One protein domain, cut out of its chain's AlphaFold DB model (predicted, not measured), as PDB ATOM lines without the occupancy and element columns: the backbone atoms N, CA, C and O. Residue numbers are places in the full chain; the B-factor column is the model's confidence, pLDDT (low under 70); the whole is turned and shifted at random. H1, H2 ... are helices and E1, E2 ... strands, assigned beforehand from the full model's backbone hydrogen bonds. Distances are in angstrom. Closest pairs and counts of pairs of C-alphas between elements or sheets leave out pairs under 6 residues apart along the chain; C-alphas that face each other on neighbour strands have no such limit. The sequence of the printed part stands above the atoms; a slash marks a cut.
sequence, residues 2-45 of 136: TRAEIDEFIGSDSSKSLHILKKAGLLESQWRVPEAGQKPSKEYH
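What this domain is: This is residues 2 to 45 of the 136 residues of the protein "Transcriptional regulator, ArsR family" of Methanosarcina sp. WWM596 (UniProt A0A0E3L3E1). A flat, open piece: the two-stranded hairpin E1 and E2 makes the long side, H2 sits at one end by E1, and H1 lies by E2; the hairpin's loop, residues 34 to 39, sticks out at the other end. The 44 printed residues hold H1, H2, E1 and E2 in that order, class mixed, with an antiparallel sheet. It is only just loose, close to compact, with a radius of gyration of the C-alphas of 11.3 A and spans of 33 by 23 by 12 A.

Where its parts are: H1, residues 3 to 10, begins with C-alpha 3 at (214.761, 230.833, 95.515). H2, residues 15 to 23, is 12.3 A long. E1, residues 27 to 32, is 15.2 A long. E2, residues 41 to 45, is 13.0 A long and ends with C-alpha 45 at (204.128, 230.717, 97.449).

How they stand to each other: In the hairpin E1 and E2, antiparallel at 146 degrees, N 30 and O 43 are within hydrogen-bond range at 2.9 A. The closest C-alphas of H2 and E1, Leu 21 and Leu 27, are 5.7 A apart; those of H1 and E2, Arg 3 and Glu 43, 7.2 A. H1 and H2 are close but not clearly touching, Arg 3 and Ser 15 having the closest C-alphas at 7.5 A, and only just about perpendicular at 72 degrees. In H1 and H2 every O i to N i+4 pair is within hydrogen-bond range.

The domain as a whole: The farthest C-alphas, of Ala 24 and Gly 37, are 34.1 A apart. The printed part has no cut, no link is long, and no printed residue is under 70 in pLDDT.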
ATOM      1  N   THR A   2     211.390 234.385  95.136       92.25
ATOM      2  CA  THR A   2     212.262 233.510  94.337       92.25
ATOM      3  C   THR A   2     213.175 232.690  95.248       92.25
ATOM      4  O   THR A   2     213.354 233.037  96.413       92.25
ATOM      5  N   ARG A   3     213.777 231.607  94.737       92.19
ATOM      6  CA  ARG A   3     214.761 230.833  95.515       92.19
ATOM      7  C   ARG A   3     215.902 231.724  96.022       92.19
ATOM      8  O   ARG A   3     216.232 231.641  97.193       92.19
ATOM      9  N   ALA A   4     216.436 232.607  95.176       90.81
ATOM     10  CA  ALA A   4     217.520 233.514  95.557       90.81
ATOM     11  C   ALA A   4     217.124 234.445  96.717       90.81
ATOM     12  O   ALA A   4     217.879 234.590  97.671       90.81
ATOM     13  N   GLU A   5     215.912 235.011  96.671       92.81
ATOM     14  CA  GLU A   5     215.367 235.833  97.763       92.81
ATOM     15  C   GLU A   5     215.204 235.021  99.063       92.81
ATOM     16  O   GLU A   5     215.400 235.543 100.158       92.81
ATOM     17  N   ILE A   6     214.825 233.742  98.956       94.06
ATOM     18  CA  ILE A   6     214.666 232.848 100.110       94.06
ATOM     19  C   ILE A   6     216.032 232.484 100.696       94.06
ATOM     20  O   ILE A   6     216.190 232.584 101.909       94.06
ATOM     21  N   ASP A   7     217.000 232.106  99.858       95.44
ATOM     22  CA  ASP A   7     218.368 231.756 100.260       95.44
ATOM     23  C   ASP A   7     219.042 232.924 100.994       95.44
ATOM     24  O   ASP A   7     219.664 232.725 102.038       95.44
ATOM     25  N   GLU A   8     218.861 234.152 100.493       95.88
ATOM     26  CA  GLU A   8     219.333 235.378 101.144       95.88
ATOM     27  C   GLU A   8     218.659 235.594 102.505       95.88
ATOM     28  O   GLU A   8     219.335 235.874 103.496       95.88
ATOM     29  N   PHE A   9     217.337 235.417 102.581       94.56
ATOM     30  CA  PHE A   9     216.580 235.606 103.818       94.56
ATOM     31  C   PHE A   9     216.946 234.590 104.912       94.56
ATOM     32  O   PHE A   9     217.040 234.957 106.083       94.56
ATOM     33  N   ILE A  10     217.141 233.316 104.552       93.94
ATOM     34  CA  ILE A  10     217.466 232.251 105.518       93.94
ATOM     35  C   ILE A  10     218.974 232.090 105.754       93.94
ATOM     36  O   ILE A  10     219.368 231.429 106.713       93.94
ATOM     37  N   GLY A  11     219.819 232.665 104.890       94.81
ATOM     38  CA  GLY A  11     221.279 232.574 104.967       94.81
ATOM     39  C   GLY A  11     221.849 231.186 104.640       94.81
ATOM     40  O   GLY A  11     222.940 230.851 105.098       94.81
ATOM     41  N   SER A  12     221.120 230.353 103.896       94.50
ATOM     42  CA  SER A  12     221.513 228.979 103.544       94.50
ATOM     43  C   SER A  12     220.802 228.502 102.275       94.50
ATOM     44  O   SER A  12     219.802 229.095 101.886       94.50
ATOM     45  N   ASP A  13     221.276 227.419 101.653       93.00
ATOM     46  CA  ASP A  13     220.624 226.835 100.473       93.00
ATOM     47  C   ASP A  13     219.243 226.242 100.812       93.00
ATOM     48  O   ASP A  13     219.119 225.297 101.596       93.00
ATOM     49  N   SER A  14     218.195 226.777 100.187       92.94
ATOM     50  CA  SER A  14     216.809 226.348 100.382       92.94
ATOM     51  C   SER A  14     216.353 225.244  99.428       92.94
ATOM     52  O   SER A  14     215.243 224.740  99.608       92.94
ATOM     53  N   SER A  15     217.176 224.822  98.456       90.19
ATOM     54  CA  SER A  15     216.789 223.873  97.391       90.19
ATOM     55  C   SER A  15     216.069 222.637  97.922       90.19
ATOM     56  O   SER A  15     214.945 222.327  97.520       90.19
ATOM     57  N   LYS A  16     216.687 221.964  98.900       86.38
ATOM     58  CA  LYS A  16     216.148 220.736  99.492       86.38
ATOM     59  C   LYS A  16     214.835 220.986 100.235       86.38
ATOM     60  O   LYS A  16     213.880 220.224 100.087       86.38
ATOM     61  N   SER A  17     214.761 222.074 100.998       90.19
ATOM     62  CA  SER A  17     213.554 222.461 101.737       90.19
ATOM     63  C   SER A  17     212.399 222.793 100.791       90.19
ATOM     64  O   SER A  17     211.288 222.306 100.987       90.19
ATOM     65  N   LEU A  18     212.660 223.566  99.732       91.50
ATOM     66  CA  LEU A  18     211.669 223.908  98.710       91.50
ATOM     67  C   LEU A  18     211.152 222.660  97.992       91.50
ATOM     68  O   LEU A  18     209.941 222.520  97.813       91.50
ATOM     69  N   HIS A  19     212.045 221.729  97.644       85.69
ATOM     70  CA  HIS A  19     211.673 220.451  97.043       85.69
ATOM     71  C   HIS A  19     210.747 219.638  97.965       85.69
ATOM     72  O   HIS A  19     209.666 219.219  97.546       85.69
ATOM     73  N   ILE A  20     211.117 219.471  99.242       83.56
ATOM     74  CA  ILE A  20     210.324 218.717 100.228       83.56
ATOM     75  C   ILE A  20     208.950 219.360 100.446       83.56
ATOM     76  O   ILE A  20     207.931 218.668 100.425       83.56
ATOM     77  N   LEU A  21     208.896 220.679 100.632       87.00
ATOM     78  CA  LEU A  21     207.644 221.394 100.884       87.00
ATOM     79  C   LEU A  21     206.711 221.361  99.666       87.00
ATOM     80  O   LEU A  21     205.498 221.208  99.824       87.00
ATOM     81  N   LYS A  22     207.261 221.427  98.450       85.38
ATOM     82  CA  LYS A  22     206.496 221.244  97.211       85.38
ATOM     83  C   LYS A  22     205.984 219.806  97.071       85.38
ATOM     84  O   LYS A  22     204.807 219.616  96.775       85.38
ATOM     85  N   LYS A  23     206.808 218.791  97.375       78.94
ATOM     86  CA  LYS A  23     206.393 217.369  97.424       78.94
ATOM     87  C   LYS A  23     205.279 217.133  98.452       78.94
ATOM     88  O   LYS A  23     204.401 216.300  98.235       78.94
ATOM     89  N   ALA A  24     205.291 217.877  99.557       78.38
ATOM     90  CA  ALA A  24     204.257 217.836 100.588       78.38
ATOM     91  C   ALA A  24     202.973 218.606 100.219       78.38
ATOM     92  O   ALA A  24     202.009 218.554 100.981       78.38
ATOM     93  N   GLY A  25     202.937 219.310  99.080       81.25
ATOM     94  CA  GLY A  25     201.799 220.143  98.673       81.25
ATOM     95  C   GLY A  25     201.629 221.407  99.520       81.25
ATOM     96  O   GLY A  25     200.536 221.959  99.591       81.25
ATOM     97  N   LEU A  26     202.688 221.844 100.208       86.19
ATOM     98  CA  LEU A  26     202.679 223.046 101.046       86.19
ATOM     99  C   LEU A  26     203.113 224.296 100.273       86.19
ATOM    100  O   LEU A  26     202.813 225.414 100.697       86.19
ATOM    101  N   LEU A  27     203.806 224.104  99.150       90.38
ATOM    102  CA  LEU A  27     204.232 225.162  98.247       90.38
ATOM    103  C   LEU A  27     203.737 224.905  96.830       90.38
ATOM    104  O   LEU A  27     203.809 223.790  96.313       90.38
ATOM    105  N   GLU A  28     203.383 225.995  96.171       87.75
ATOM    106  CA  GLU A  28     203.197 226.078  94.734       87.75
ATOM    107  C   GLU A  28     204.268 226.992  94.130       87.75
ATOM    108  O   GLU A  28     204.890 227.807  94.820       87.75
ATOM    109  N   SER A  29     204.523 226.817  92.831       89.19
ATOM    110  CA  SER A  29     205.515 227.602  92.097       89.19
ATOM    111  C   SER A  29     204.936 228.126  90.791       89.19
ATOM    112  O   SER A  29     204.394 227.336  90.016       89.19
ATOM    113  N   GLN A  30     205.131 229.414  90.513       88.38
ATOM    114  CA  GLN A  30     204.720 230.071  89.271       88.38
ATOM    115  C   GLN A  30     205.901 230.814  88.643       88.38
ATOM    116  O   GLN A  30     206.846 231.197  89.329       88.38
ATOM    117  N   TRP A  31     205.873 231.010  87.326       88.19
ATOM    118  CA  TRP A  31     206.873 231.837  86.652       88.19
ATOM    119  C   TRP A  31     206.590 233.315  86.928       88.19
ATOM    120  O   TRP A  31     205.511 233.809  86.603       88.19
ATOM    121  N   ARG A  32     207.565 234.030  87.496       83.38
ATOM    122  CA  ARG A  32     207.506 235.486  87.637       83.38
ATOM    123  C   ARG A  32     207.868 236.120  86.296       83.38
ATOM    124  O   ARG A  32     208.902 235.787  85.712       83.38
ATOM    125  N   VAL A  33     207.023 237.029  85.814       78.50
ATOM    126  CA  VAL A  33     207.329 237.835  84.625       78.50
ATOM    127  C   VAL A  33     208.487 238.772  84.982       78.50
ATOM    128  O   VAL A  33     208.338 239.559  85.919       78.50
ATOM    129  N   PRO A  34     209.640 238.676  84.301       73.88
ATOM    130  CA  PRO A  34     210.788 239.508  84.623       73.88
ATOM    131  C   PRO A  34     210.581 240.952  84.156       73.88
ATOM    132  O   PRO A  34     209.857 241.219  83.193       73.88
ATOM    133  N   GLU A  35     211.279 241.886  84.802       77.88
ATOM    134  CA  GLU A  35     211.491 243.219  84.237       77.88
ATOM    135  C   GLU A  35     212.294 243.124  82.927       77.88
ATOM    136  O   GLU A  35     213.021 242.154  82.684       77.88
ATOM    137  N   ALA A  36     212.172 244.135  82.063       74.31
ATOM    138  CA  ALA A  36     212.837 244.141  80.764       74.31
ATOM    139  C   ALA A  36     214.361 243.950  80.912       74.31
ATOM    140  O   ALA A  36     215.049 244.780  81.498       74.31
ATOM    141  N   GLY A  37     214.881 242.850  80.357       77.38
ATOM    142  CA  GLY A  37     216.305 242.494  80.403       77.38
ATOM    143  C   GLY A  37     216.693 241.478  81.484       77.38
ATOM    144  O   GLY A  37     217.836 241.025  81.482       77.38
ATOM    145  N   GLN A  38     215.774 241.073  82.365       79.00
ATOM    146  CA  GLN A  38     216.024 240.017  83.353       79.00
ATOM    147  C   GLN A  38     215.543 238.643  82.866       79.00
ATOM    148  O   GLN A  38     214.652 238.528  82.020       79.00
ATOM    149  N   LYS A  39     216.146 237.577  83.404       79.00
ATOM    150  CA  LYS A  39     215.702 236.203  83.142       79.00
ATOM    151  C   LYS A  39     214.448 235.887  83.970       79.00
ATOM    152  O   LYS A  39     214.376 236.316  85.121       79.00
ATOM    153  N   PRO A  40     213.483 235.124  83.427       81.62
ATOM    154  CA  PRO A  40     212.356 234.624  84.205       81.62
ATOM    155  C   PRO A  40     212.846 233.814  85.406       81.62
ATOM    156  O   PRO A  40     213.769 233.012  85.283       81.62
ATOM    157  N   SER A  41     212.196 233.986  86.553       84.44
ATOM    158  CA  SER A  41     212.513 233.247  87.775       84.44
ATOM    159  C   SER A  41     211.265 232.564  88.319       84.44
ATOM    160  O   SER A  41     210.182 233.156  88.302       84.44
ATOM    161  N   LYS A  42     211.402 231.347  88.851       89.56
ATOM    162  CA  LYS A  42     210.317 230.703  89.601       89.56
ATOM    163  C   LYS A  42     210.111 231.419  90.932       89.56
ATOM    164  O   LYS A  42     211.051 231.640  91.693       89.56
ATOM    165  N   GLU A  43     208.861 231.747  91.205       91.25
ATOM    166  CA  GLU A  43     208.395 232.283  92.469       91.25
ATOM    167  C   GLU A  43     207.621 231.210  93.231       91.25
ATOM    168  O   GLU A  43     206.746 230.549  92.674       91.25
ATOM    169  N   TYR A  44     207.952 231.055  94.512       92.12
ATOM    170  CA  TYR A  44     207.313 230.129  95.435       92.12
ATOM    171  C   TYR A  44     206.322 230.871  96.328       92.12
ATOM    172  O   TYR A  44     206.615 231.963  96.838       92.12
ATOM    173  N   HIS A  45     205.166 230.248  96.540       89.88
ATOM    174  CA  HIS A  45     204.128 230.717  97.449       89.88
ATOM    175  C   HIS A  45     203.569 229.555  98.271       89.88
ATOM    176  O   HIS A  45     203.475 228.424  97.792       89.88
TER     177      HIS A  45